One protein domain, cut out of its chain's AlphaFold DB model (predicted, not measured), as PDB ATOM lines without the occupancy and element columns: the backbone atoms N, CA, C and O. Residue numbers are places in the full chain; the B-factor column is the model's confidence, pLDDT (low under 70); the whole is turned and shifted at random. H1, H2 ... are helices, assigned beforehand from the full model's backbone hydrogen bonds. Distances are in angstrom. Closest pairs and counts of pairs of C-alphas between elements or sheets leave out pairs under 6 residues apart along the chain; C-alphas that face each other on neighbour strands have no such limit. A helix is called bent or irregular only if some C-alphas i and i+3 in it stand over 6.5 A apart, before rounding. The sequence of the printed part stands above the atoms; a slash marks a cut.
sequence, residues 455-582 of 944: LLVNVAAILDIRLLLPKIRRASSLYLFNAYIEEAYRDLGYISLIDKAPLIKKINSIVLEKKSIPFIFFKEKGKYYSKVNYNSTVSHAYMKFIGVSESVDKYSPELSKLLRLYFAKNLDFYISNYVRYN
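Overview. This is residues 455 to 582 of the 944 residues of an uncharacterized protein of Francisella adeliensis (UniProt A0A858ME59). Five long helices, H1, H2, H3, H5 and H6, make a rod-shaped up-and-down bundle, each running against the one before it. Their contacts form a ring, H1 to H3 to H6 to H5 to H2 and back to H1, with the hairpin of H5 and H6 shifted along the rod and short H4 near the end where H6 finishes. The printed part has 128 residues with six named helices, H1 to H6 in order, and no named strand: all helix. It is compact, with a radius of gyration of the C-alphas of 15.9 A, and spans 55 by 24 by 24 A.

Arrangement. H1, residues 455 to 474, and H2, residues 478 to 492, form a helical hairpin; they touch, closest at the C-alphas of Ala 461 and Asp 491, 5.1 A, at a shallow tilt of 15 degrees, opposite ways. H3, residues 497 to 513, touches H1, closest at the C-alphas of Arg 473 and Ile 510, 6.0 A. H5, residues 531 to 553, touches H2, closest at the C-alphas of Asn 482 and Phe 545, 6.3 A. H6, residues 557 to 582, forms a helical hairpin with H5, closest at the C-alphas of Ser 549 and Ser 560, 4.8 A. With residues 559 to 566 alone, H6 touches H3, closest at the C-alphas of Asn 508 and Leu 559, 6.0 A. H4, residues 525 to 528, is close to H5 but not clearly touching, with the C-alphas of Lys 527 and Asn 533 closest at 6.7 A. Every O i to N i+4 pair is within hydrogen-bond range in H2 and H6, against 14 of 16 in H1, 10 of 13 in H3 and 17 of 19 in H5; H4 is too short for one.

Along the chain. H1 begins at C-alpha 455, (57.336, -41.398, -0.389), and is 29.9 A long; H2 is 20.8 A and H3 25.1 A. H5, 32.1 A, has a kink of 29 degrees near residue 538 and is only just irregular, with C-alphas 536 and 539 7.0 A apart. H6, 37.6 A, ends at C-alpha 582, (15.040, -7.055, 10.612).

Size, cuts and confidence. The C-alphas of Leu 455 and Asn 582, the two farthest apart, are 55.6 A apart. The printed part has no cut, and the link from H3 to H4, 11 residues, is long. Mean pLDDT of the printed part is 80.5; residues 455 to 467, 494 to 499, 501 to 503 and 520 to 523 are under 70.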
ATOM      1  N   LEU A 455      58.388 -40.813   0.439       57.78
ATOM      2  CA  LEU A 455      57.336 -41.398  -0.389       57.78
ATOM      3  C   LEU A 455      56.073 -41.671   0.439       57.78
ATOM      4  O   LEU A 455      54.980 -41.305   0.015       57.78
ATOM      5  N   LEU A 456      56.219 -42.255   1.632       54.69
ATOM      6  CA  LEU A 456      55.097 -42.526   2.532       54.69
ATOM      7  C   LEU A 456      54.449 -41.244   3.071       54.69
ATOM      8  O   LEU A 456      53.223 -41.170   3.105       54.69
ATOM      9  N   VAL A 457      55.239 -40.221   3.422       55.03
ATOM     10  CA  VAL A 457      54.742 -38.891   3.833       55.03
ATOM     11  C   VAL A 457      53.889 -38.256   2.735       55.03
ATOM     12  O   VAL A 457      52.768 -37.820   2.995       55.03
ATOM     13  N   ASN A 458      54.376 -38.274   1.492       60.69
ATOM     14  CA  ASN A 458      53.629 -37.763   0.346       60.69
ATOM     15  C   ASN A 458      52.316 -38.544   0.138       60.69
ATOM     16  O   ASN A 458      51.261 -37.947  -0.063       60.69
ATOM     17  N   VAL A 459      52.351 -39.879   0.235       56.88
ATOM     18  CA  VAL A 459      51.153 -40.724   0.092       56.88
ATOM     19  C   VAL A 459      50.133 -40.449   1.201       56.88
ATOM     20  O   VAL A 459      48.957 -40.284   0.887       56.88
ATOM     21  N   ALA A 460      50.556 -40.352   2.462       56.38
ATOM     22  CA  ALA A 460      49.664 -40.076   3.589       56.38
ATOM     23  C   ALA A 460      48.964 -38.716   3.441       56.38
ATOM     24  O   ALA A 460      47.738 -38.656   3.464       56.38
ATOM     25  N   ALA A 461      49.716 -37.657   3.129       59.25
ATOM     26  CA  ALA A 461      49.147 -36.329   2.913       59.25
ATOM     27  C   ALA A 461      48.141 -36.296   1.740       59.25
ATOM     28  O   ALA A 461      47.105 -35.631   1.802       59.25
ATOM     29  N   ILE A 462      48.390 -37.056   0.663       58.81
ATOM     30  CA  ILE A 462      47.420 -37.212  -0.435       58.81
ATOM     31  C   ILE A 462      46.128 -37.887   0.058       58.81
ATOM     32  O   ILE A 462      45.041 -37.534  -0.417       58.81
ATOM     33  N   LEU A 463      46.226 -38.868   0.959       56.19
ATOM     34  CA  LEU A 463      45.072 -39.573   1.519       56.19
ATOM     35  C   LEU A 463      44.246 -38.668   2.432       56.19
ATOM     36  O   LEU A 463      43.027 -38.601   2.253       56.19
ATOM     37  N   ASP A 464      44.894 -37.922   3.321       61.41
ATOM     38  CA  ASP A 464      44.224 -37.028   4.267       61.41
ATOM     39  C   ASP A 464      43.432 -35.942   3.526       61.41
ATOM     40  O   ASP A 464      42.219 -35.796   3.722       61.41
ATOM     41  N   ILE A 465      44.038 -35.308   2.513       66.06
ATOM     42  CA  ILE A 465      43.323 -34.363   1.644       66.06
ATOM     43  C   ILE A 465      42.131 -35.032   0.955       66.06
ATOM     44  O   ILE A 465      41.046 -34.448   0.895       66.06
ATOM     45  N   ARG A 466      42.283 -36.257   0.432       60.34
ATOM     46  CA  ARG A 466      41.176 -36.968  -0.230       60.34
ATOM     47  C   ARG A 466      40.025 -37.277   0.727       60.34
ATOM     48  O   ARG A 466      38.878 -37.165   0.292       60.34
ATOM     49  N   LEU A 467      40.294 -37.607   1.990       61.28
ATOM     50  CA  LEU A 467      39.270 -37.795   3.026       61.28
ATOM     51  C   LEU A 467      38.572 -36.481   3.396       61.28
ATOM     52  O   LEU A 467      37.377 -36.472   3.719       61.28
ATOM     53  N   LEU A 468      39.285 -35.359   3.295       70.69
ATOM     54  CA  LEU A 468      38.731 -34.028   3.509       70.69
ATOM     55  C   LEU A 468      37.859 -33.560   2.339       70.69
ATOM     56  O   LEU A 468      36.857 -32.893   2.586       70.69
ATOM     57  N   LEU A 469      38.128 -33.949   1.082       72.12
ATOM     58  CA  LEU A 469      37.344 -33.490  -0.081       72.12
ATOM     59  C   LEU A 469      35.816 -33.714   0.074       72.12
ATOM     60  O   LEU A 469      35.056 -32.759  -0.129       72.12
ATOM     61  N   PRO A 470      35.304 -34.901   0.471       70.44
ATOM     62  CA  PRO A 470      33.880 -35.082   0.752       70.44
ATOM     63  C   PRO A 470      33.368 -34.222   1.914       70.44
ATOM     64  O   PRO A 470      32.239 -33.730   1.839       70.44
ATOM     65  N   LYS A 471      34.173 -34.028   2.970       79.44
ATOM     66  CA  LYS A 471      33.817 -33.198   4.135       79.44
ATOM     67  C   LYS A 471      33.723 -31.719   3.743       79.44
ATOM     68  O   LYS A 471      32.707 -31.085   4.023       79.44
ATOM     69  N   ILE A 472      34.690 -31.208   2.975       81.69
ATOM     70  CA  ILE A 472      34.675 -29.872   2.359       81.69
ATOM     71  C   ILE A 472      33.423 -29.723   1.490       81.69
ATOM     72  O   ILE A 472      32.678 -28.751   1.633       81.69
ATOM     73  N   ARG A 473      33.116 -30.708   0.635       82.81
ATOM     74  CA  ARG A 473      31.937 -30.673  -0.247       82.81
ATOM     75  C   ARG A 473      30.617 -30.659   0.525       82.81
ATOM     76  O   ARG A 473      29.721 -29.895   0.166       82.81
ATOM     77  N   ARG A 474      30.498 -31.441   1.602       81.44
ATOM     78  CA  ARG A 474      29.275 -31.586   2.416       81.44
ATOM     79  C   ARG A 474      29.173 -30.622   3.601       81.44
ATOM     80  O   ARG A 474      28.153 -30.638   4.280       81.44
ATOM     81  N   ALA A 475      30.179 -29.779   3.843       82.88
ATOM     82  CA  ALA A 475      30.161 -28.827   4.951       82.88
ATOM     83  C   ALA A 475      28.887 -27.967   4.931       82.88
ATOM     84  O   ALA A 475      28.591 -27.325   3.916       82.88
ATOM     85  N   SER A 476      28.150 -27.999   6.044       83.56
ATOM     86  CA  SER A 476      26.845 -27.356   6.238       83.56
ATOM     87  C   SER A 476      26.939 -25.948   6.831       83.56
ATOM     88  O   SER A 476      25.960 -25.203   6.792       83.56
ATOM     89  N   SER A 477      28.106 -25.573   7.356       85.56
ATOM     90  CA  SER A 477      28.409 -24.236   7.860       85.56
ATOM     91  C   SER A 477      29.770 -23.760   7.367       85.56
ATOM     92  O   SER A 477      30.656 -24.567   7.065       85.56
ATOM     93  N   LEU A 478      29.938 -22.439   7.301       84.69
ATOM     94  CA  LEU A 478      31.190 -21.817   6.879       84.69
ATOM     95  C   LEU A 478      32.325 -22.101   7.873       84.69
ATOM     96  O   LEU A 478      33.463 -22.270   7.455       84.69
ATOM     97  N   TYR A 479      31.999 -22.262   9.159       83.12
ATOM     98  CA  TYR A 479      32.948 -22.694  10.186       83.12
ATOM     99  C   TYR A 479      33.550 -24.076   9.891       83.12
ATOM    100  O   TYR A 479      34.769 -24.216   9.854       83.12
ATOM    101  N   LEU A 480      32.706 -25.083   9.627       84.12
ATOM    102  CA  LEU A 480      33.171 -26.434   9.289       84.12
ATOM    103  C   LEU A 480      33.922 -26.447   7.959       84.12
ATOM    104  O   LEU A 480      34.958 -27.086   7.838       84.12
ATOM    105  N   PHE A 481      33.407 -25.718   6.966       88.88
ATOM    106  CA  PHE A 481      34.064 -25.591   5.672       88.88
ATOM    107  C   PHE A 481      35.479 -25.030   5.823       88.88
ATOM    108  O   PHE A 481      36.419 -25.604   5.284       88.88
ATOM    109  N   ASN A 482      35.634 -23.951   6.590       84.56
ATOM    110  CA  ASN A 482      36.930 -23.335   6.815       84.56
ATOM    111  C   ASN A 482      37.881 -24.242   7.601       84.56
ATOM    112  O   ASN A 482      39.049 -24.301   7.252       84.56
ATOM    113  N   ALA A 483      37.395 -24.970   8.611       83.75
ATOM    114  CA  ALA A 483      38.212 -25.928   9.355       83.75
ATOM    115  C   ALA A 483      38.764 -27.041   8.447       83.75
ATOM    116  O   ALA A 483      39.953 -27.327   8.488       83.75
ATOM    117  N   TYR A 484      37.936 -27.608   7.563       87.69
ATOM    118  CA  TYR A 484      38.394 -28.648   6.636       87.69
ATOM    119  C   TYR A 484      39.326 -28.117   5.543       87.69
ATOM    120  O   TYR A 484      40.210 -28.838   5.091       87.69
ATOM    121  N   ILE A 485      39.134 -26.872   5.095       88.06
ATOM    122  CA  ILE A 485      40.087 -26.203   4.199       88.06
ATOM    123  C   ILE A 485      41.410 -25.952   4.928       88.06
ATOM    124  O   ILE A 485      42.466 -26.133   4.327       88.06
ATOM    125  N   GLU A 486      41.347 -25.571   6.208       85.12
ATOM    126  CA  GLU A 486      42.522 -25.342   7.045       85.12
ATOM    127  C   GLU A 486      43.367 -26.608   7.199       85.12
ATOM    128  O   GLU A 486      44.574 -26.593   6.974       85.12
ATOM    129  N   GLU A 487      42.707 -27.718   7.514       79.25
ATOM    130  CA  GLU A 487      43.309 -29.047   7.609       79.25
ATOM    131  C   GLU A 487      43.916 -29.470   6.259       79.25
ATOM    132  O   GLU A 487      45.103 -29.776   6.182       79.25
ATOM    133  N   ALA A 488      43.162 -29.330   5.161       81.88
ATOM    134  CA  ALA A 488      43.623 -29.746   3.837       81.88
ATOM    135  C   ALA A 488      44.863 -28.978   3.357       81.88
ATOM    136  O   ALA A 488      45.689 -29.549   2.646       81.88
ATOM    137  N   TYR A 489      45.017 -27.691   3.697       81.75
ATOM    138  CA  TYR A 489      46.198 -26.945   3.254       81.75
ATOM    139  C   TYR A 489      47.447 -27.242   4.084       81.75
ATOM    140  O   TYR A 489      48.548 -27.102   3.547       81.75
ATOM    141  N   ARG A 490      47.314 -27.647   5.356       78.94
ATOM    142  CA  ARG A 490      48.468 -28.109   6.148       78.94
ATOM    143  C   ARG A 490      49.116 -29.310   5.459       78.94
ATOM    144  O   ARG A 490      50.331 -29.312   5.263       78.94
ATOM    145  N   ASP A 491      48.294 -30.229   4.958       73.56
ATOM    146  CA  ASP A 491      48.753 -31.435   4.267       73.56
ATOM    147  C   ASP A 491      49.366 -31.143   2.891       73.56
ATOM    148  O   ASP A 491      50.329 -31.795   2.485       73.56
ATOM    149  N   LEU A 492      48.910 -30.093   2.189       73.25
ATOM    150  CA  LEU A 492      49.524 -29.653   0.922       73.25
ATOM    151  C   LEU A 492      51.010 -29.281   1.077       73.25
ATOM    152  O   LEU A 492      51.739 -29.281   0.078       73.25
ATOM    153  N   GLY A 493      51.474 -28.961   2.289       70.69
ATOM    154  CA  GLY A 493      52.883 -28.694   2.585       70.69
ATOM    155  C   GLY A 493      53.795 -29.907   2.370       70.69
ATOM    156  O   GLY A 493      54.940 -29.734   1.958       70.69
ATOM    157  N   TYR A 494      53.268 -31.118   2.557       68.62
ATOM    158  CA  TYR A 494      54.018 -32.378   2.522       68.62
ATOM    159  C   TYR A 494      53.943 -33.113   1.175       68.62
ATOM    160  O   TYR A 494      54.618 -34.121   0.970       68.62
ATOM    161  N   ILE A 495      53.134 -32.604   0.239       67.81
ATOM    162  CA  ILE A 495      52.887 -33.232  -1.064       67.81
ATOM    163  C   ILE A 495      53.886 -32.736  -2.112       67.81
ATOM    164  O   ILE A 495      54.167 -31.532  -2.210       67.81
ATOM    165  N   SER A 496      54.380 -33.661  -2.939       67.38
ATOM    166  CA  SER A 496      55.267 -33.347  -4.064       67.38
ATOM    167  C   SER A 496      54.608 -32.356  -5.040       67.38
ATOM    168  O   SER A 496      53.387 -32.331  -5.196       67.38
ATOM    169  N   LEU A 497      55.395 -31.532  -5.744       66.50
ATOM    170  CA  LEU A 497      54.851 -30.556  -6.706       66.50
ATOM    171  C   LEU A 497      53.951 -31.208  -7.775       66.50
ATOM    172  O   LEU A 497      52.927 -30.637  -8.148       66.50
ATOM    173  N   ILE A 498      54.310 -32.417  -8.211       61.78
ATOM    174  CA  ILE A 498      53.610 -33.184  -9.249       61.78
ATOM    175  C   ILE A 498      52.227 -33.644  -8.755       61.78
ATOM    176  O   ILE A 498      51.236 -33.526  -9.476       61.78
ATOM    177  N   ASP A 499      52.131 -34.114  -7.509       62.09
ATOM    178  CA  ASP A 499      50.886 -34.646  -6.934       62.09
ATOM    179  C   ASP A 499      49.953 -33.550  -6.381       62.09
ATOM    180  O   ASP A 499      48.748 -33.759  -6.204       62.09
ATOM    181  N   LYS A 500      50.498 -32.354  -6.139       71.25
ATOM    182  CA  LYS A 500      49.799 -31.204  -5.548       71.25
ATOM    183  C   LYS A 500      48.801 -30.548  -6.507       71.25
ATOM    184  O   LYS A 500      47.677 -30.230  -6.110       71.25
ATOM    185  N   ALA A 501      49.170 -30.381  -7.778       67.69
ATOM    186  CA  ALA A 501      48.345 -29.670  -8.760       67.69
ATOM    187  C   ALA A 501      46.958 -30.319  -9.008       67.69
ATOM    188  O   ALA A 501      45.950 -29.600  -8.986       67.69
ATOM    189  N   PRO A 502      46.828 -31.655  -9.166       64.06
ATOM    190  CA  PRO A 502      45.522 -32.302  -9.320       64.06
ATOM    191  C   PRO A 502      44.607 -32.158  -8.096       64.06
ATOM    192  O   PRO A 502      43.386 -32.064  -8.246       64.06
ATOM    193  N   LEU A 503      45.175 -32.152  -6.886       69.62
ATOM    194  CA  LEU A 503      44.419 -31.987  -5.642       69.62
ATOM    195  C   LEU A 503      43.886 -30.561  -5.502       69.62
ATOM    196  O   LEU A 503      42.692 -30.390  -5.253       69.62
ATOM    197  N   ILE A 504      44.716 -29.553  -5.778       77.62
ATOM    198  CA  ILE A 504      44.289 -28.146  -5.819       77.62
ATOM    199  C   ILE A 504      43.151 -27.960  -6.827       77.62
ATOM    200  O   ILE A 504      42.131 -27.357  -6.499       77.62
ATOM    201  N   LYS A 505      43.258 -28.547  -8.028       75.38
ATOM    202  CA  LYS A 505      42.200 -28.472  -9.050       75.38
ATOM    203  C   LYS A 505      40.864 -29.045  -8.558       75.38
ATOM    204  O   LYS A 505      39.813 -28.475  -8.853       75.38
ATOM    205  N   LYS A 506      40.887 -30.141  -7.788       76.31
ATOM    206  CA  LYS A 506      39.683 -30.727  -7.169       76.31
ATOM    207  C   LYS A 506      39.117 -29.858  -6.048       76.31
ATOM    208  O   LYS A 506      37.899 -29.739  -5.939       76.31
ATOM    209  N   ILE A 507      39.963 -29.250  -5.219       83.19
ATOM    210  CA  ILE A 507      39.497 -28.302  -4.199       83.19
ATOM    211  C   ILE A 507      38.833 -27.109  -4.899       83.19
ATOM    212  O   ILE A 507      37.682 -26.805  -4.596       83.19
ATOM    213  N   ASN A 508      39.482 -26.524  -5.912       82.31
ATOM    214  CA  ASN A 508      38.937 -25.425  -6.717       82.31
ATOM    215  C   ASN A 508      37.556 -25.761  -7.293       82.31
ATOM    216  O   ASN A 508      36.627 -24.964  -7.158       82.31
ATOM    217  N   SER A 509      37.387 -26.948  -7.888       80.81
ATOM    218  CA  SER A 509      36.087 -27.352  -8.432       80.81
ATOM    219  C   SER A 509      35.015 -27.462  -7.343       80.81
ATOM    220  O   SER A 509      33.891 -27.014  -7.548       80.81
ATOM    221  N   ILE A 510      35.355 -27.993  -6.162       84.69
ATOM    222  CA  ILE A 510      34.419 -28.071  -5.030       84.69
ATOM    223  C   ILE A 510      34.010 -26.673  -4.555       84.69
ATOM    224  O   ILE A 510      32.824 -26.462  -4.304       84.69
ATOM    225  N   VAL A 511      34.950 -25.727  -4.437       87.56
ATOM    226  CA  VAL A 511      34.645 -24.341  -4.034       87.56
ATOM    227  C   VAL A 511      33.713 -23.674  -5.051       87.56
ATOM    228  O   VAL A 511      32.723 -23.060  -4.653       87.56
ATOM    229  N   LEU A 512      33.976 -23.846  -6.351       85.81
ATOM    230  CA  LEU A 512      33.159 -23.283  -7.435       85.81
ATOM    231  C   LEU A 512      31.734 -23.856  -7.482       85.81
ATOM    232  O   LEU A 512      30.782 -23.121  -7.739       85.81
ATOM    233  N   GLU A 513      31.567 -25.152  -7.212       86.31
ATOM    234  CA  GLU A 513      30.254 -25.813  -7.180       86.31
ATOM    235  C   GLU A 513      29.412 -25.435  -5.949       86.31
ATOM    236  O   GLU A 513      28.189 -25.625  -5.934       86.31
ATOM    237  N   LYS A 514      30.043 -24.940  -4.877       83.75
ATOM    238  CA  LYS A 514      29.381 -24.781  -3.583       83.75
ATOM    239  C   LYS A 514      28.472 -23.547  -3.555       83.75
ATOM    240  O   LYS A 514      28.860 -22.426  -3.885       83.75
ATOM    241  N   LYS A 515      27.232 -23.736  -3.094       86.44
ATOM    242  CA  LYS A 515      26.303 -22.628  -2.797       86.44
ATOM    243  C   LYS A 515      26.704 -21.915  -1.501       86.44
ATOM    244  O   LYS A 515      27.511 -22.435  -0.729       86.44
ATOM    245  N   SER A 516      26.134 -20.732  -1.265       84.81
ATOM    246  CA  SER A 516      26.311 -20.024   0.005       84.81
ATOM    247  C   SER A 516      25.702 -20.833   1.156       84.81
ATOM    248  O   SER A 516      24.595 -21.360   1.032       84.81
ATOM    249  N   ILE A 517      26.429 -20.933   2.263       84.88
ATOM    250  CA  ILE A 517      26.086 -21.663   3.483       84.88
ATOM    251  C   ILE A 517      26.134 -20.708   4.686       84.88
ATOM    252  O   ILE A 517      26.852 -19.708   4.658       84.88
ATOM    253  N   PRO A 518      25.363 -20.961   5.756       80.94
ATOM    254  CA  PRO A 518      25.361 -20.085   6.923       80.94
ATOM    255  C   PRO A 518      26.717 -20.091   7.643       80.94
ATOM    256  O   PRO A 518      27.426 -21.097   7.648       80.94
ATOM    257  N   PHE A 519      27.046 -18.986   8.319       77.94
ATOM    258  CA  PHE A 519      28.247 -18.903   9.152       77.94
ATOM    259  C   PHE A 519      28.204 -19.938  10.286       77.94
ATOM    260  O   PHE A 519      29.184 -20.649  10.501       77.94
ATOM    261  N   ILE A 520      27.063 -20.044  10.988       68.50
ATOM    262  CA  ILE A 520      26.871 -20.897  12.177       68.50
ATOM    263  C   ILE A 520      25.437 -21.441  12.228       68.50
ATOM    264  O   ILE A 520      24.505 -20.839  11.694       68.50
ATOM    265  N   PHE A 521      25.254 -22.572  12.912       63.72
ATOM    266  CA  PHE A 521      23.950 -23.151  13.214       63.72
ATOM    267  C   PHE A 521      23.324 -22.522  14.474       63.72
ATOM    268  O   PHE A 521      23.428 -23.061  15.572       63.72
ATOM    269  N   PHE A 522      22.642 -21.384  14.325       63.69
ATOM    270  CA  PHE A 522      21.691 -20.908  15.335       63.69
ATOM    271  C   PHE A 522      20.266 -21.214  14.872       63.69
ATOM    272  O   PHE A 522      19.838 -20.750  13.815       63.69
ATOM    273  N   LYS A 523      19.509 -21.981  15.671       67.81
ATOM    274  CA  LYS A 523      18.105 -22.309  15.356       67.81
ATOM    275  C   LYS A 523      17.186 -21.085  15.467       67.81
ATOM    276  O   LYS A 523      16.219 -20.960  14.720       67.81
ATOM    277  N   GLU A 524      17.486 -20.168  16.385       81.88
ATOM    278  CA  GLU A 524      16.648 -19.002  16.655       81.88
ATOM    279  C   GLU A 524      17.066 -17.795  15.800       81.88
ATOM    280  O   GLU A 524      18.091 -17.156  16.047       81.88
ATOM    281  N   LYS A 525      16.239 -17.446  14.803       83.44
ATOM    282  CA  LYS A 525      16.523 -16.347  13.856       83.44
ATOM    283  C   LYS A 525      16.752 -14.992  14.540       83.44
ATOM    284  O   LYS A 525      17.569 -14.218  14.055       83.44
ATOM    285  N   GLY A 526      16.061 -14.719  15.651       83.00
ATOM    286  CA  GLY A 526      16.193 -13.452  16.384       83.00
ATOM    287  C   GLY A 526      17.565 -13.251  17.005       83.00
ATOM    288  O   GLY A 526      18.132 -12.171  16.888       83.00
ATOM    289  N   LYS A 527      18.139 -14.312  17.576       84.44
ATOM    290  CA  LYS A 527      19.516 -14.289  18.080       84.44
ATOM    291  C   LYS A 527      20.518 -14.247  16.931       84.44
ATOM    292  O   LYS A 527      21.468 -13.469  16.979       84.44
ATOM    293  N   TYR A 528      20.276 -15.028  15.876       87.06
ATOM    294  CA  TYR A 528      21.197 -15.141  14.745       87.06
ATOM    295  C   TYR A 528      21.381 -13.832  13.960       87.06
ATOM    296  O   TYR A 528      22.509 -13.492  13.605       87.06
ATOM    297  N   TYR A 529      20.295 -13.091  13.724       90.00
ATOM    298  CA  TYR A 529      20.288 -11.813  13.002       90.00
ATOM    299  C   TYR A 529      20.237 -10.599  13.943       90.00
ATOM    300  O   TYR A 529      19.603  -9.588  13.632       90.00
ATOM    301  N   SER A 530      20.881 -10.716  15.105       87.81
ATOM    302  CA  SER A 530      21.064  -9.611  16.045       87.81
ATOM    303  C   SER A 530      22.415  -8.930  15.843       87.81
ATOM    304  O   SER A 530      23.417  -9.580  15.525       87.81
ATOM    305  N   LYS A 531      22.453  -7.623  16.108       88.81
ATOM    306  CA  LYS A 531      23.678  -6.814  16.145       88.81
ATOM    307  C   LYS A 531      24.763  -7.424  17.040       88.81
ATOM    308  O   LYS A 531      25.928  -7.474  16.656       88.81
ATOM    309  N   VAL A 532      24.364  -7.941  18.206       87.00
ATOM    310  CA  VAL A 532      25.263  -8.589  19.177       87.00
ATOM    311  C   VAL A 532      25.950  -9.800  18.554       87.00
ATOM    312  O   VAL A 532      27.175  -9.857  18.555       87.00
ATOM    313  N   ASN A 533      25.188 -10.725  17.959       86.25
ATOM    314  CA  ASN A 533      25.757 -11.933  17.360       86.25
ATOM    315  C   ASN A 533      26.641 -11.636  16.141       86.25
ATOM    316  O   ASN A 533      27.639 -12.328  15.922       86.25
ATOM    317  N   TYR A 534      26.295 -10.623  15.337       89.00
ATOM    318  CA  TYR A 534      27.175 -10.222  14.244       89.00
ATOM    319  C   TYR A 534      28.540  -9.795  14.781       89.00
ATOM    320  O   TYR A 534      29.556 -10.339  14.352       89.00
ATOM    321  N   ASN A 535      28.543  -8.881  15.757       86.44
ATOM    322  CA  ASN A 535      29.762  -8.327  16.334       86.44
ATOM    323  C   ASN A 535      30.585  -9.374  17.085       86.44
ATOM    324  O   ASN A 535      31.801  -9.368  16.958       86.44
ATOM    325  N   SER A 536      29.960 -10.265  17.856       81.44
ATOM    326  CA  SER A 536      30.691 -11.254  18.654       81.44
ATOM    327  C   SER A 536      31.170 -12.452  17.840       81.44
ATOM    328  O   SER A 536      32.169 -13.065  18.198       81.44
ATOM    329  N   THR A 537      30.463 -12.809  16.764       83.06
ATOM    330  CA  THR A 537      30.627 -14.135  16.158       83.06
ATOM    331  C   THR A 537      30.829 -14.093  14.648       83.06
ATOM    332  O   THR A 537      31.788 -14.678  14.149       83.06
ATOM    333  N   VAL A 538      29.950 -13.425  13.898       86.00
ATOM    334  CA  VAL A 538      29.984 -13.470  12.422       86.00
ATOM    335  C   VAL A 538      31.169 -12.682  11.866       86.00
ATOM    336  O   VAL A 538      31.881 -13.203  11.008       86.00
ATOM    337  N   SER A 539      31.418 -11.472  12.377       86.62
ATOM    338  CA  SER A 539      32.555 -10.639  11.963       86.62
ATOM    339  C   SER A 539      33.894 -11.323  12.262       86.62
ATOM    340  O   SER A 539      34.745 -11.436  11.382       86.62
ATOM    341  N   HIS A 540      34.052 -11.861  13.473       84.44
ATOM    342  CA  HIS A 540      35.251 -12.581  13.901       84.44
ATOM    343  C   HIS A 540      35.486 -13.846  13.070       84.44
ATOM    344  O   HIS A 540      36.607 -14.100  12.628       84.44
ATOM    345  N   ALA A 541      34.430 -14.622  12.806       83.50
ATOM    346  CA  ALA A 541      34.517 -15.797  11.945       83.50
ATOM    347  C   ALA A 541      34.941 -15.415  10.520       83.50
ATOM    348  O   ALA A 541      35.842 -16.041   9.972       83.50
ATOM    349  N   TYR A 542      34.352 -14.359   9.948       88.12
ATOM    350  CA  TYR A 542      34.730 -13.864   8.625       88.12
ATOM    351  C   TYR A 542      36.217 -13.491   8.553       88.12
ATOM    352  O   TYR A 542      36.911 -13.954   7.651       88.12
ATOM    353  N   MET A 543      36.732 -12.744   9.535       86.44
ATOM    354  CA  MET A 543      38.155 -12.385   9.588       86.44
ATOM    355  C   MET A 543      39.060 -13.618   9.698       86.44
ATOM    356  O   MET A 543      40.069 -13.701   8.997       86.44
ATOM    357  N   LYS A 544      38.677 -14.624  10.499       86.31
ATOM    358  CA  LYS A 544      39.406 -15.901  10.571       86.31
ATOM    359  C   LYS A 544      39.449 -16.613   9.212       86.31
ATOM    360  O   LYS A 544      40.468 -17.198   8.856       86.31
ATOM    361  N   PHE A 545      38.362 -16.557   8.447       87.81
ATOM    362  CA  PHE A 545      38.274 -17.194   7.131       87.81
ATOM    363  C   PHE A 545      39.152 -16.489   6.091       87.81
ATOM    364  O   PHE A 545      39.805 -17.151   5.282       87.81
ATOM    365  N   ILE A 546      39.251 -15.158   6.161       88.19
ATOM    366  CA  ILE A 546      40.215 -14.398   5.357       88.19
ATOM    367  C   ILE A 546      41.656 -14.805   5.702       88.19
ATOM    368  O   ILE A 546      42.419 -15.107   4.785       88.19
ATOM    369  N   GLY A 547      42.001 -14.948   6.987       87.12
ATOM    370  CA  GLY A 547      43.334 -15.411   7.403       87.12
ATOM    371  C   GLY A 547      43.699 -16.815   6.890       87.12
ATOM    372  O   GLY A 547      44.837 -17.064   6.485       87.12
ATOM    373  N   VAL A 548      42.727 -17.734   6.817       85.94
ATOM    374  CA  VAL A 548      42.932 -19.049   6.180       85.94
ATOM    375  C   VAL A 548      43.170 -18.905   4.677       85.94
ATOM    376  O   VAL A 548      44.084 -19.533   4.148       85.94
ATOM    377  N   SER A 549      42.413 -18.049   3.983       88.31
ATOM    378  CA  SER A 549      42.634 -17.816   2.548       88.31
ATOM    379  C   SER A 549      44.016 -17.220   2.247       88.31
ATOM    380  O   SER A 549      44.644 -17.613   1.270       88.31
ATOM    381  N   GLU A 550      44.527 -16.344   3.116       87.69
ATOM    382  CA  GLU A 550      45.885 -15.787   3.041       87.69
ATOM    383  C   GLU A 550      46.961 -16.856   3.235       87.69
ATOM    384  O   GLU A 550      47.936 -16.897   2.492       87.69
ATOM    385  N   SER A 551      46.750 -17.775   4.175       83.75
ATOM    386  CA  SER A 551      47.687 -18.877   4.433       83.75
ATOM    387  C   SER A 551      47.798 -19.848   3.248       83.75
ATOM    388  O   SER A 551      48.861 -20.419   3.005       83.75
ATOM    389  N   VAL A 552      46.717 -20.016   2.479       85.31
ATOM    390  CA  VAL A 552      46.675 -20.871   1.279       85.31
ATOM    391  C   VAL A 552      47.450 -20.268   0.100       85.31
ATOM    392  O   VAL A 552      47.917 -21.010  -0.768       85.31
ATOM    393  N   ASP A 553      47.643 -18.948   0.077       87.00
ATOM    394  CA  ASP A 553      48.262 -18.211  -1.032       87.00
ATOM    395  C   ASP A 553      49.666 -18.728  -1.380       87.00
ATOM    396  O   ASP A 553      49.997 -18.898  -2.552       87.00
ATOM    397  N   LYS A 554      50.441 -19.117  -0.356       83.19
ATOM    398  CA  LYS A 554      51.783 -19.717  -0.493       83.19
ATOM    399  C   LYS A 554      51.800 -20.988  -1.352       83.19
ATOM    400  O   LYS A 554      52.825 -21.314  -1.946       83.19
ATOM    401  N   TYR A 555      50.694 -21.730  -1.395       79.38
ATOM    402  CA  TYR A 555      50.590 -23.005  -2.109       79.38
ATOM    403  C   TYR A 555      49.770 -22.894  -3.396       79.38
ATOM    404  O   TYR A 555      50.038 -23.617  -4.355       79.38
ATOM    405  N   SER A 556      48.761 -22.019  -3.416       84.81
ATOM    406  CA  SER A 556      47.939 -21.751  -4.593       84.81
ATOM    407  C   SER A 556      47.291 -20.361  -4.514       84.81
ATOM    408  O   SER A 556      46.241 -20.205  -3.878       84.81
ATOM    409  N   PRO A 557      47.849 -19.365  -5.226       88.06
ATOM    410  CA  PRO A 557      47.252 -18.031  -5.321       88.06
ATOM    411  C   PRO A 557      45.838 -18.052  -5.921       88.06
ATOM    412  O   PRO A 557      44.946 -17.303  -5.518       88.06
ATOM    413  N   GLU A 558      45.596 -18.964  -6.866       87.00
ATOM    414  CA  GLU A 558      44.286 -19.146  -7.500       87.00
ATOM    415  C   GLU A 558      43.219 -19.622  -6.503       87.00
ATOM    416  O   GLU A 558      42.120 -19.062  -6.462       87.00
ATOM    417  N   LEU A 559      43.540 -20.620  -5.668       87.44
ATOM    418  CA  LEU A 559      42.626 -21.120  -4.639       87.44
ATOM    419  C   LEU A 559      42.378 -20.064  -3.552       87.44
ATOM    420  O   LEU A 559      41.233 -19.870  -3.147       87.44
ATOM    421  N   SER A 560      43.421 -19.344  -3.126       91.06
ATOM    422  CA  SER A 560      43.324 -18.204  -2.197       91.06
ATOM    423  C   SER A 560      42.304 -17.170  -2.693       91.06
ATOM    424  O   SER A 560      41.346 -16.835  -1.985       91.06
ATOM    425  N   LYS A 561      42.415 -16.745  -3.959       92.12
ATOM    426  CA  LYS A 561      41.463 -15.818  -4.589       92.12
ATOM    427  C   LYS A 561      40.036 -16.376  -4.623       92.12
ATOM    428  O   LYS A 561      39.089 -15.651  -4.308       92.12
ATOM    429  N   LEU A 562      39.864 -17.649  -4.985       91.62
ATOM    430  CA  LEU A 562      38.550 -18.304  -5.019       91.62
ATOM    431  C   LEU A 562      37.899 -18.375  -3.632       91.62
ATOM    432  O   LEU A 562      36.706 -18.096  -3.506       91.62
ATOM    433  N   LEU A 563      38.670 -18.700  -2.594       92.56
ATOM    434  CA  LEU A 563      38.189 -18.748  -1.214       92.56
ATOM    435  C   LEU A 563      37.740 -17.367  -0.728       92.56
ATOM    436  O   LEU A 563      36.644 -17.255  -0.181       92.56
ATOM    437  N   ARG A 564      38.512 -16.305  -0.998       92.81
ATOM    438  CA  ARG A 564      38.120 -14.924  -0.657       92.81
ATOM    439  C   ARG A 564      36.797 -14.528  -1.311       92.81
ATOM    440  O   ARG A 564      35.904 -14.025  -0.632       92.81
ATOM    441  N   LEU A 565      36.638 -14.805  -2.609       92.31
ATOM    442  CA  LEU A 565      35.387 -14.546  -3.332       92.31
ATOM    443  C   LEU A 565      34.216 -15.353  -2.756       92.31
ATOM    444  O   LEU A 565      33.112 -14.828  -2.599       92.31
ATOM    445  N   TYR A 566      34.451 -16.621  -2.410       92.69
ATOM    446  CA  TYR A 566      33.438 -17.467  -1.792       92.69
ATOM    447  C   TYR A 566      33.015 -16.928  -0.419       92.69
ATOM    448  O   TYR A 566      31.817 -16.826  -0.148       92.69
ATOM    449  N   PHE A 567      33.955 -16.531   0.439       92.31
ATOM    450  CA  PHE A 567      33.644 -15.965   1.753       92.31
ATOM    451  C   PHE A 567      32.910 -14.626   1.653       92.31
ATOM    452  O   PHE A 567      31.903 -14.455   2.344       92.31
ATOM    453  N   ALA A 568      33.324 -13.731   0.752       90.88
ATOM    454  CA  ALA A 568      32.625 -12.471   0.495       90.88
ATOM    455  C   ALA A 568      31.165 -12.713   0.071       90.88
ATOM    456  O   ALA A 568      30.238 -12.184   0.680       90.88
ATOM    457  N   LYS A 569      30.935 -13.637  -0.872       91.19
ATOM    458  CA  LYS A 569      29.583 -14.033  -1.302       91.19
ATOM    459  C   LYS A 569      28.720 -14.582  -0.155       91.19
ATOM    460  O   LYS A 569      27.500 -14.402  -0.145       91.19
ATOM    461  N   ASN A 570      29.317 -15.301   0.796       91.06
ATOM    462  CA  ASN A 570      28.602 -15.795   1.976       91.06
ATOM    463  C   ASN A 570      28.262 -14.667   2.958       91.06
ATOM    464  O   ASN A 570      27.163 -14.671   3.520       91.06
ATOM    465  N   LEU A 571      29.165 -13.699   3.136       91.12
ATOM    466  CA  LEU A 571      28.911 -12.500   3.928       91.12
ATOM    467  C   LEU A 571      27.761 -11.684   3.327       91.12
ATOM    468  O   LEU A 571      26.798 -11.401   4.035       91.12
ATOM    469  N   ASP A 572      27.775 -11.428   2.019       89.38
ATOM    470  CA  ASP A 572      26.691 -10.722   1.322       89.38
ATOM    471  C   ASP A 572      25.340 -11.428   1.495       89.38
ATOM    472  O   ASP A 572      24.314 -10.801   1.781       89.38
ATOM    473  N   PHE A 573      25.330 -12.761   1.382       90.06
ATOM    474  CA  PHE A 573      24.133 -13.566   1.618       90.06
ATOM    475  C   PHE A 573      23.634 -13.455   3.067       90.06
ATOM    476  O   PHE A 573      22.425 -13.359   3.301       90.06
ATOM    477  N   TYR A 574      24.539 -13.445   4.049       90.81
ATOM    478  CA  TYR A 574      24.186 -13.217   5.450       90.81
ATOM    479  C   TYR A 574      23.594 -11.816   5.655       90.81
ATOM    480  O   TYR A 574      22.511 -11.708   6.229       90.81
ATOM    481  N   ILE A 575      24.246 -10.767   5.143       91.12
ATOM    482  CA  ILE A 575      23.806  -9.367   5.268       91.12
ATOM    483  C   ILE A 575      22.417  -9.189   4.652       91.12
ATOM    484  O   ILE A 575      21.520  -8.634   5.287       91.12
ATOM    485  N   SER A 576      22.187  -9.731   3.453       89.00
ATOM    486  CA  SER A 576      20.877  -9.679   2.798       89.00
ATOM    487  C   SER A 576      19.776 -10.307   3.663       89.00
ATOM    488  O   SER A 576      18.707  -9.718   3.855       89.00
ATOM    489  N   ASN A 577      20.038 -11.478   4.251       89.12
ATOM    490  CA  ASN A 577      19.081 -12.141   5.136       89.12
ATOM    491  C   ASN A 577      18.906 -11.419   6.478       89.12
ATOM    492  O   ASN A 577      17.790 -11.387   6.998       89.12
ATOM    493  N   TYR A 578      19.964 -10.809   7.011       91.88
ATOM    494  CA  TYR A 578      19.917  -9.980   8.213       91.88
ATOM    495  C   TYR A 578      19.001  -8.770   8.013       91.88
ATOM    496  O   TYR A 578      18.127  -8.508   8.845       91.88
ATOM    497  N   VAL A 579      19.157  -8.061   6.890       90.31
ATOM    498  CA  VAL A 579      18.324  -6.905   6.530       90.31
ATOM    499  C   VAL A 579      16.874  -7.336   6.356       90.31
ATOM    500  O   VAL A 579      15.986  -6.774   6.993       90.31
ATOM    501  N   ARG A 580      16.626  -8.392   5.569       87.75
ATOM    502  CA  ARG A 580      15.276  -8.938   5.360       87.75
ATOM    503  C   ARG A 580      14.614  -9.354   6.666       87.75
ATOM    504  O   ARG A 580      13.452  -9.030   6.883       87.75
ATOM    505  N   TYR A 581      15.333 -10.054   7.542       90.44
ATOM    506  CA  TYR A 581      14.806 -10.455   8.841       90.44
ATOM    507  C   TYR A 581      14.414  -9.234   9.676       90.44
ATOM    508  O   TYR A 581      13.282  -9.175  10.157       90.44
ATOM    509  N   ASN A 582      15.301  -8.245   9.806       90.81
ATOM    510  CA  ASN A 582      15.040  -7.055  10.612       90.81
ATOM    511  C   ASN A 582      13.907  -6.193  10.034       90.81
ATOM    512  O   ASN A 582      13.026  -5.786  10.784       90.81
TER     513      ASN A 582